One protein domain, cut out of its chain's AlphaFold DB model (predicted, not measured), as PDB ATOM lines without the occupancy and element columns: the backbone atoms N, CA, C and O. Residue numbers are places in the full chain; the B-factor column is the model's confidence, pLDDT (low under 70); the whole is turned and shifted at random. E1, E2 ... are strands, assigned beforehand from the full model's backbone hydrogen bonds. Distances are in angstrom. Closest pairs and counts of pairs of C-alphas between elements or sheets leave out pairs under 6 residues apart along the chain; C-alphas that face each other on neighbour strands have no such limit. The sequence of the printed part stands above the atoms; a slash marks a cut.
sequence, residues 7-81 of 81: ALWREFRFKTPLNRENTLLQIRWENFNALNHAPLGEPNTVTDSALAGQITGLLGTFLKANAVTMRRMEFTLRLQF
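What this domain is: This is residues 7 to 81 of the 81 residues of an uncharacterized protein of Acidobacteria bacterium (UniProt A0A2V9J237). With little regular structure, this is a long rod: a narrow sheet of three antiparallel strands makes one end, and a long loop, residues 33 to 71, runs out and folds back to make the other. The 75 printed residues have no named helix; E1, E2, E3 follow in this order along the chain and across the sheet, a meander, each strand the antiparallel neighbour of the one before. The class is all strand, with 27 residues in named elements. The whole is extended, radius of gyration of the C-alphas 21.6 A, spanning 71 by 23 by 11 A.

Where its parts are: E2, residues 23 to 32, is 29.5 A long. E1, residues 7 to 14, is 23.4 A and begins at C-alpha 7 (343.936, 217.621, 191.178). E3, residues 72 to 80, is 26.2 A and ends at C-alpha 80 (355.658, 234.562, 187.845).

How they stand to each other: Inner strand E2 forms hairpins with E1, at 172 degrees (N 8 and O 29, 2.8 A), and E3, at 171 degrees (N 26 and O 78, 2.8 A).

The domain as a whole: The C-alphas of Pro 17 and Asp 48 are farthest apart, 71.1 A. The printed part has no cut. The E2 to E3 link is long. Residues 60 to 69 are under pLDDT 70.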
ATOM      1  N   ALA A   7     342.999 216.518 191.067       90.69
ATOM      2  CA  ALA A   7     343.936 217.621 191.178       90.69
ATOM      3  C   ALA A   7     343.411 218.679 192.150       90.69
ATOM      4  O   ALA A   7     342.218 218.982 192.185       90.69
ATOM      5  N   LEU A   8     344.327 219.258 192.919       94.19
ATOM      6  CA  LEU A   8     344.103 220.410 193.780       94.19
ATOM      7  C   LEU A   8     345.085 221.505 193.378       94.19
ATOM      8  O   LEU A   8     346.271 221.242 193.185       94.19
ATOM      9  N   TRP A   9     344.612 222.741 193.272       95.00
ATOM     10  CA  TRP A   9     345.483 223.875 192.988       95.00
ATOM     11  C   TRP A   9     345.054 225.124 193.742       95.00
ATOM     12  O   TRP A   9     343.890 225.297 194.117       95.00
ATOM     13  N   ARG A  10     346.023 226.010 193.965       96.06
ATOM     14  CA  ARG A  10     345.797 227.320 194.563       96.06
ATOM     15  C   ARG A  10     346.770 228.338 193.999       96.06
ATOM     16  O   ARG A  10     347.932 228.036 193.738       96.06
ATOM     17  N   GLU A  11     346.275 229.558 193.866       95.88
ATOM     18  CA  GLU A  11     347.057 230.704 193.433       95.88
ATOM     19  C   GLU A  11     347.135 231.741 194.551       95.88
ATOM     20  O   GLU A  11     346.145 232.012 195.239       95.88
ATOM     21  N   PHE A  12     348.314 232.329 194.711       93.19
ATOM     22  CA  PHE A  12     348.591 233.390 195.664       93.19
ATOM     23  C   PHE A  12     349.204 234.567 194.926       93.19
ATOM     24  O   PHE A  12     350.156 234.407 194.164       93.19
ATOM     25  N   ARG A  13     348.662 235.757 195.172       93.00
ATOM     26  CA  ARG A  13     349.187 237.014 194.641       93.00
ATOM     27  C   ARG A  13     349.758 237.822 195.788       93.00
ATOM     28  O   ARG A  13     349.062 238.053 196.775       93.00
ATOM     29  N   PHE A  14     351.014 238.227 195.674       89.06
ATOM     30  CA  PHE A  14     351.685 239.030 196.689       89.06
ATOM     31  C   PHE A  14     352.690 239.989 196.062       89.06
ATOM     32  O   PHE A  14     353.131 239.821 194.928       89.06
ATOM     33  N   LYS A  15     353.043 241.030 196.812       88.56
ATOM     34  CA  LYS A  15     354.095 241.972 196.431       88.56
ATOM     35  C   LYS A  15     355.410 241.480 197.014       88.56
ATOM     36  O   LYS A  15     355.459 241.116 198.187       88.56
ATOM     37  N   THR A  16     356.469 241.479 196.216       81.00
ATOM     38  CA  THR A  16     357.825 241.145 196.667       81.00
ATOM     39  C   THR A  16     358.747 242.354 196.524       81.00
ATOM     40  O   THR A  16     358.451 243.266 195.751       81.00
ATOM     41  N   PRO A  17     359.893 242.393 197.228       79.62
ATOM     42  CA  PRO A  17     360.901 243.427 196.997       79.62
ATOM     43  C   PRO A  17     361.415 243.457 195.547       79.62
ATOM     44  O   PRO A  17     361.775 244.521 195.057       79.62
ATOM     45  N   LEU A  18     361.411 242.299 194.873       75.25
ATOM     46  CA  LEU A  18     361.830 242.115 193.477       75.25
ATOM     47  C   LEU A  18     360.742 242.520 192.468       75.25
ATOM     48  O   LEU A  18     361.066 242.951 191.368       75.25
ATOM     49  N   ASN A  19     359.463 242.416 192.839       76.38
ATOM     50  CA  ASN A  19     358.329 242.843 192.026       76.38
ATOM     51  C   ASN A  19     357.214 243.424 192.911       76.38
ATOM     52  O   ASN A  19     356.473 242.702 193.590       76.38
ATOM     53  N   ARG A  20     357.099 244.756 192.884       74.31
ATOM     54  CA  ARG A  20     356.182 245.538 193.730       74.31
ATOM     55  C   ARG A  20     354.730 245.518 193.259       74.31
ATOM     56  O   ARG A  20     353.860 245.956 194.016       74.31
ATOM     57  N   GLU A  21     354.463 245.038 192.049       74.94
ATOM     58  CA  GLU A  21     353.134 245.128 191.449       74.94
ATOM     59  C   GLU A  21     352.329 243.851 191.659       74.94
ATOM     60  O   GLU A  21     351.261 243.917 192.275       74.94
ATOM     61  N   ASN A  22     352.821 242.689 191.207       82.56
ATOM     62  CA  ASN A  22     352.045 241.450 191.298       82.56
ATOM     63  C   ASN A  22     352.899 240.189 191.076       82.56
ATOM     64  O   ASN A  22     352.998 239.684 189.963       82.56
ATOM     65  N   THR A  23     353.485 239.635 192.139       90.62
ATOM     66  CA  THR A  23     354.083 238.293 192.077       90.62
ATOM     67  C   THR A  23     352.982 237.242 192.212       90.62
ATOM     68  O   THR A  23     352.193 237.291 193.158       90.62
ATOM     69  N   LEU A  24     352.931 236.282 191.285       93.19
ATOM     70  CA  LEU A  24     351.983 235.168 191.294       93.19
ATOM     71  C   LEU A  24     352.710 233.864 191.641       93.19
ATOM     72  O   LEU A  24     353.618 233.445 190.926       93.19
ATOM     73  N   LEU A  25     352.269 233.202 192.710       93.62
ATOM     74  CA  LEU A  25     352.663 231.844 193.074       93.62
ATOM     75  C   LEU A  25     351.499 230.896 192.809       93.62
ATOM     76  O   LEU A  25     350.414 231.068 193.361       93.62
ATOM     77  N   GLN A  26     351.738 229.873 192.001       96.50
ATOM     78  CA  GLN A  26     350.779 228.816 191.713       96.50
ATOM     79  C   GLN A  26     351.308 227.503 192.282       96.50
ATOM     80  O   GLN A  26     352.458 227.133 192.044       96.50
ATOM     81  N   ILE A  27     350.455 226.806 193.023       96.94
ATOM     82  CA  ILE A  27     350.722 225.478 193.570       96.94
ATOM     83  C   ILE A  27     349.697 224.528 192.967       96.94
ATOM     84  O   ILE A  27     348.500 224.821 192.997       96.94
ATOM     85  N   ARG A  28     350.154 223.392 192.444       96.75
ATOM     86  CA  ARG A  28     349.300 222.336 191.900       96.75
ATOM     87  C   ARG A  28     349.780 220.978 192.391       96.75
ATOM     88  O   ARG A  28     350.970 220.679 192.339       96.75
ATOM     89  N   TRP A  29     348.842 220.171 192.859       95.06
ATOM     90  CA  TRP A  29     349.054 218.798 193.280       95.06
ATOM     91  C   TRP A  29     348.094 217.899 192.517       95.06
ATOM     92  O   TRP A  29     346.883 218.111 192.549       95.06
ATOM     93  N   GLU A  30     348.637 216.909 191.826       93.06
ATOM     94  CA  GLU A  30     347.893 215.993 190.972       93.06
ATOM     95  C   GLU A  30     348.186 214.558 191.378       93.06
ATOM     96  O   GLU A  30     349.327 214.196 191.679       93.06
ATOM     97  N   ASN A  31     347.146 213.735 191.384       89.69
ATOM     98  CA  ASN A  31     347.254 212.310 191.630       89.69
ATOM     99  C   ASN A  31     346.526 211.577 190.516       89.69
ATOM    100  O   ASN A  31     345.329 211.770 190.305       89.69
ATOM    101  N   PHE A  32     347.276 210.721 189.839       86.50
ATOM    102  CA  PHE A  32     346.802 209.868 188.766       86.50
ATOM    103  C   PHE A  32     346.696 208.446 189.286       86.50
ATOM    104  O   PHE A  32     347.595 207.971 189.994       86.50
ATOM    105  N   ASN A  33     345.608 207.767 188.934       82.12
ATOM    106  CA  ASN A  33     345.331 206.408 189.370       82.12
ATOM    107  C   ASN A  33     345.425 206.271 190.905       82.12
ATOM    108  O   ASN A  33     346.148 205.427 191.442       82.12
ATOM    109  N   ALA A  34     344.693 207.122 191.635       80.25
ATOM    110  CA  ALA A  34     344.747 207.185 193.099       80.25
ATOM    111  C   ALA A  34     344.369 205.854 193.779       80.25
ATOM    112  O   ALA A  34     344.860 205.546 194.863       80.25
ATOM    113  N   LEU A  35     343.537 205.044 193.113       84.12
ATOM    114  CA  LEU A  35     343.125 203.711 193.566       84.12
ATOM    115  C   LEU A  35     344.094 202.591 193.148       84.12
ATOM    116  O   LEU A  35     343.838 201.427 193.438       84.12
ATOM    117  N   ASN A  36     345.208 202.927 192.489       81.19
ATOM    118  CA  ASN A  36     346.256 201.993 192.077       81.19
ATOM    119  C   ASN A  36     345.740 200.790 191.263       81.19
ATOM    120  O   ASN A  36     346.186 199.659 191.450       81.19
ATOM    121  N   HIS A  37     344.785 201.017 190.362       82.00
ATOM    122  CA  HIS A  37     344.329 199.982 189.444       82.00
ATOM    123  C   HIS A  37     345.440 199.647 188.450       82.00
ATOM    124  O   HIS A  37     346.047 200.543 187.862       82.00
ATOM    125  N   ALA A  38     345.708 198.356 188.255       79.75
ATOM    126  CA  ALA A  38     346.694 197.919 187.280       79.75
ATOM    127  C   ALA A  38     346.213 198.286 185.863       79.75
ATOM    128  O   ALA A  38     345.110 197.882 185.482       79.75
ATOM    129  N   PRO A  39     347.004 199.034 185.075       76.69
ATOM    130  CA  PRO A  39     346.670 199.285 183.684       76.69
ATOM    131  C   PRO A  39     346.919 197.993 182.901       76.69
ATOM    132  O   PRO A  39     348.053 197.681 182.558       76.69
ATOM    133  N   LEU A  40     345.883 197.183 182.688       81.19
ATOM    134  CA  LEU A  40     345.989 195.922 181.951       81.19
ATOM    135  C   LEU A  40     346.129 196.193 180.450       81.19
ATOM    136  O   LEU A  40     345.408 197.031 179.912       81.19
ATOM    137  N   GLY A  41     347.066 195.500 179.798       77.50
ATOM    138  CA  GLY A  41     347.288 195.580 178.356       77.50
ATOM    139  C   GLY A  41     346.130 195.008 177.541       77.50
ATOM    140  O   GLY A  41     345.166 194.464 178.081       77.50
ATOM    141  N   GLU A  42     346.234 195.116 176.221       83.69
ATOM    142  CA  GLU A  42     345.254 194.491 175.337       83.69
ATOM    143  C   GLU A  42     345.421 192.961 175.334       83.69
ATOM    144  O   GLU A  42     346.545 192.459 175.465       83.69
ATOM    145  N   PRO A  43     344.322 192.199 175.200       84.50
ATOM    146  CA  PRO A  43     344.398 190.761 174.998       84.50
ATOM    147  C   PRO A  43     345.186 190.424 173.731       84.50
ATOM    148  O   PRO A  43     345.084 191.117 172.722       84.50
ATOM    149  N   ASN A  44     345.928 189.321 173.756       84.19
ATOM    150  CA  ASN A  44     346.628 188.831 172.578       84.19
ATOM    151  C   ASN A  44     345.633 188.501 171.450       84.19
ATOM    152  O   ASN A  44     344.782 187.622 171.595       84.19
ATOM    153  N   THR A  45     345.763 189.190 170.319       88.81
ATOM    154  CA  THR A  45     344.885 189.038 169.150       88.81
ATOM    155  C   THR A  45     345.379 187.997 168.143       88.81
ATOM    156  O   THR A  45     344.728 187.781 167.124       88.81
ATOM    157  N   VAL A  46     346.531 187.365 168.387       90.00
ATOM    158  CA  VAL A  46     347.123 186.346 167.513       90.00
ATOM    159  C   VAL A  46     346.410 185.014 167.753       90.00
ATOM    160  O   VAL A  46     346.613 184.364 168.776       90.00
ATOM    161  N   THR A  47     345.535 184.630 166.824       86.88
ATOM    162  CA  THR A  47     344.577 183.521 166.985       86.88
ATOM    163  C   THR A  47     345.207 182.129 167.005       86.88
ATOM    164  O   THR A  47     344.595 181.194 167.507       86.88
ATOM    165  N   ASP A  48     346.412 181.977 166.463       91.94
ATOM    166  CA  ASP A  48     347.198 180.739 166.442       91.94
ATOM    167  C   ASP A  48     348.200 180.643 167.608       91.94
ATOM    168  O   ASP A  48     348.945 179.671 167.729       91.94
ATOM    169  N   SER A  49     348.203 181.628 168.510       89.31
ATOM    170  CA  SER A  49     349.023 181.616 169.718       89.31
ATOM    171  C   SER A  49     348.362 180.817 170.843       89.31
ATOM    172  O   SER A  49     347.174 180.969 171.116       89.31
ATOM    173  N   ALA A  50     349.158 180.066 171.611       90.00
ATOM    174  CA  ALA A  50     348.707 179.438 172.861       90.00
ATOM    175  C   ALA A  50     348.216 180.449 173.921       90.00
ATOM    176  O   ALA A  50     347.584 180.063 174.902       90.00
ATOM    177  N   LEU A  51     348.513 181.738 173.733       88.56
ATOM    178  CA  LEU A  51     348.129 182.830 174.625       88.56
ATOM    179  C   LEU A  51     346.994 183.687 174.039       88.56
ATOM    180  O   LEU A  51     346.753 184.783 174.540       88.56
ATOM    181  N   ALA A  52     346.325 183.240 172.968       90.00
ATOM    182  CA  ALA A  52     345.233 183.975 172.327       90.00
ATOM    183  C   ALA A  52     344.138 184.366 173.338       90.00
ATOM    184  O   ALA A  52     343.711 183.559 174.165       90.00
ATOM    185  N   GLY A  53     343.689 185.622 173.289       88.38
ATOM    186  CA  GLY A  53     342.667 186.168 174.185       88.38
ATOM    187  C   GLY A  53     343.132 186.457 175.619       88.38
ATOM    188  O   GLY A  53     342.340 186.962 176.412       88.38
ATOM    189  N   GLN A  54     344.392 186.181 175.970       90.06
ATOM    190  CA  GLN A  54     344.940 186.472 177.298       90.06
ATOM    191  C   GLN A  54     345.669 187.818 177.327       90.06
ATOM    192  O   GLN A  54     346.338 188.197 176.365       90.06
ATOM    193  N   ILE A  55     345.579 188.522 178.456       85.25
ATOM    194  CA  ILE A  55     346.384 189.717 178.733       85.25
ATOM    195  C   ILE A  55     347.668 189.268 179.432       85.25
ATOM    196  O   ILE A  55     347.619 188.728 180.534       85.25
ATOM    197  N   THR A  56     348.816 189.501 178.800       83.00
ATOM    198  CA  THR A  56     350.134 189.050 179.289       83.00
ATOM    199  C   THR A  56     351.046 190.199 179.725       83.00
ATOM    200  O   THR A  56     352.184 189.971 180.130       83.00
ATOM    201  N   GLY A  57     350.554 191.439 179.667       76.44
ATOM    202  CA  GLY A  57     351.324 192.635 179.987       76.44
ATOM    203  C   GLY A  57     350.469 193.784 180.509       76.44
ATOM    204  O   GLY A  57     349.239 193.736 180.502       76.44
ATOM    205  N   LEU A  58     351.149 194.829 180.974       76.44
ATOM    206  CA  LEU A  58     350.537 196.081 181.412       76.44
ATOM    207  C   LEU A  58     350.478 197.072 180.241       76.44
ATOM    208  O   LEU A  58     351.404 197.153 179.434       76.44
ATOM    209  N   LEU A  59     349.404 197.850 180.164       70.38
ATOM    210  CA  LEU A  59     349.257 198.968 179.242       70.38
ATOM    211  C   LEU A  59     350.193 200.095 179.701       70.38
ATOM    212  O   LEU A  59     350.056 200.594 180.815       70.38
ATOM    213  N   GLY A  60     351.159 200.486 178.864       57.00
ATOM    214  CA  GLY A  60     352.074 201.600 179.161       57.00
ATOM    215  C   GLY A  60     353.572 201.293 179.084       57.00
ATOM    216  O   GLY A  60     354.368 202.216 179.226       57.00
ATOM    217  N   THR A  61     353.990 200.055 178.802       51.34
ATOM    218  CA  THR A  61     355.407 199.740 178.514       51.34
ATOM    219  C   THR A  61     355.842 200.099 177.090       51.34
ATOM    220  O   THR A  61     357.038 200.218 176.837       51.34
ATOM    221  N   PHE A  62     354.904 200.336 176.165       44.06
ATOM    222  CA  PHE A  62     355.201 200.639 174.763       44.06
ATOM    223  C   PHE A  62     354.341 201.815 174.275       44.06
ATOM    224  O   PHE A  62     353.121 201.715 174.220       44.06
ATOM    225  N   LEU A  63     354.999 202.948 173.996       51.41
ATOM    226  CA  LEU A  63     354.545 204.133 173.245       51.41
ATOM    227  C   LEU A  63     353.037 204.242 172.903       51.41
ATOM    228  O   LEU A  63     352.566 203.566 171.992       51.41
ATOM    229  N   LYS A  64     352.330 205.231 173.474       41.56
ATOM    230  CA  LYS A  64     351.430 206.157 172.741       41.56
ATOM    231  C   LYS A  64     350.746 207.133 173.692       41.56
ATOM    232  O   LYS A  64     350.572 206.854 174.870       41.56
ATOM    233  N   ALA A  65     350.314 208.251 173.124       46.47
ATOM    234  CA  ALA A  65     349.649 209.417 173.710       46.47
ATOM    235  C   ALA A  65     348.421 209.178 174.633       46.47
ATOM    236  O   ALA A  65     347.814 210.150 175.058       46.47
ATOM    237  N   ASN A  66     348.072 207.927 174.953       45.41
ATOM    238  CA  ASN A  66     346.983 207.514 175.851       45.41
ATOM    239  C   ASN A  66     347.434 206.420 176.843       45.41
ATOM    240  O   ASN A  66     346.652 205.545 177.212       45.41
ATOM    241  N   ALA A  67     348.713 206.408 177.235       53.50
ATOM    242  CA  ALA A  67     349.206 205.482 178.250       53.50
ATOM    243  C   ALA A  67     348.445 205.707 179.567       53.50
ATOM    244  O   ALA A  67     348.516 206.792 180.144       53.50
ATOM    245  N   VAL A  68     347.726 204.685 180.043       58.06
ATOM    246  CA  VAL A  68     347.162 204.699 181.397       58.06
ATOM    247  C   VAL A  68     348.344 204.604 182.347       58.06
ATOM    248  O   VAL A  68     349.033 203.587 182.421       58.06
ATOM    249  N   THR A  69     348.643 205.714 183.007       62.38
ATOM    250  CA  THR A  69     349.798 205.818 183.884       62.38
ATOM    251  C   THR A  69     349.605 204.930 185.113       62.38
ATOM    252  O   THR A  69     348.520 204.814 185.693       62.38
ATOM    253  N   MET A  70     350.691 204.279 185.538       75.06
ATOM    254  CA  MET A  70     350.771 203.722 186.890       75.06
ATOM    255  C   MET A  70     350.490 204.824 187.918       75.06
ATOM    256  O   MET A  70     350.634 206.009 187.606       75.06
ATOM    257  N   ARG A  71     350.121 204.445 189.152       83.31
ATOM    258  CA  ARG A  71     349.879 205.417 190.226       83.31
ATOM    259  C   ARG A  71     351.035 206.405 190.317       83.31
ATOM    260  O   ARG A  71     352.165 206.023 190.623       83.31
ATOM    261  N   ARG A  72     350.725 207.676 190.079       84.44
ATOM    262  CA  ARG A  72     351.706 208.753 190.025       84.44
ATOM    263  C   ARG A  72     351.165 209.970 190.744       84.44
ATOM    264  O   ARG A  72     350.001 210.325 190.590       84.44
ATOM    265  N   MET A  73     352.044 210.611 191.498       90.56
ATOM    266  CA  MET A  73     351.777 211.877 192.157       90.56
ATOM    267  C   MET A  73     352.715 212.930 191.579       90.56
ATOM    268  O   MET A  73     353.917 212.684 191.462       90.56
ATOM    269  N   GLU A  74     352.156 214.071 191.189       92.31
ATOM    270  CA  GLU A  74     352.900 215.193 190.628       92.31
ATOM    271  C   GLU A  74     352.644 216.452 191.454       92.31
ATOM    272  O   GLU A  74     351.508 216.785 191.799       92.31
ATOM    273  N   PHE A  75     353.727 217.156 191.772       95.50
ATOM    274  CA  PHE A  75     353.697 218.436 192.461       95.50
ATOM    275  C   PHE A  75     354.353 219.489 191.575       95.50
ATOM    276  O   PHE A  75     355.506 219.340 191.175       95.50
ATOM    277  N   THR A  76     353.616 220.558 191.284       95.94
ATOM    278  CA  THR A  76     354.086 221.669 190.457       95.94
ATOM    279  C   THR A  76     354.006 222.972 191.236       95.94
ATOM    280  O   THR A  76     352.972 223.308 191.818       95.94
ATOM    281  N   LEU A  77     355.095 223.735 191.187       95.44
ATOM    282  CA  LEU A  77     355.178 225.086 191.722       95.44
ATOM    283  C   LEU A  77     355.631 226.033 190.613       95.44
ATOM    284  O   LEU A  77     356.643 225.787 189.958       95.44
ATOM    285  N   ARG A  78     354.881 227.115 190.400       94.38
ATOM    286  CA  ARG A  78     355.210 228.139 189.406       94.38
ATOM    287  C   ARG A  78     355.214 229.515 190.048       94.38
ATOM    288  O   ARG A  78     354.261 229.890 190.725       94.38
ATOM    289  N   LEU A  79     356.284 230.257 189.794       92.19
ATOM    290  CA  LEU A  79     356.452 231.643 190.209       92.19
ATOM    291  C   LEU A  79     356.508 232.526 188.959       92.19
ATOM    292  O   LEU A  79     357.241 232.217 188.021       92.19
ATOM    293  N   GLN A  80     355.712 233.591 188.936       89.81
ATOM    294  CA  GLN A  80     355.658 234.562 187.845       89.81
ATOM    295  C   GLN A  80     355.773 235.978 188.418       89.81
ATOM    296  O   GLN A  80     355.130 236.295 189.423       89.81
ATOM    297  N   PHE A  81     356.601 236.804 187.774       86.62
ATOM    298  CA  PHE A  81     356.852 238.201 188.119       86.62
ATOM    299  C   PHE A  81     356.372 239.100 186.980       86.62
ATOM    300  O   PHE A  81     356.498 238.661 185.815       86.62
TER     301      PHE A  81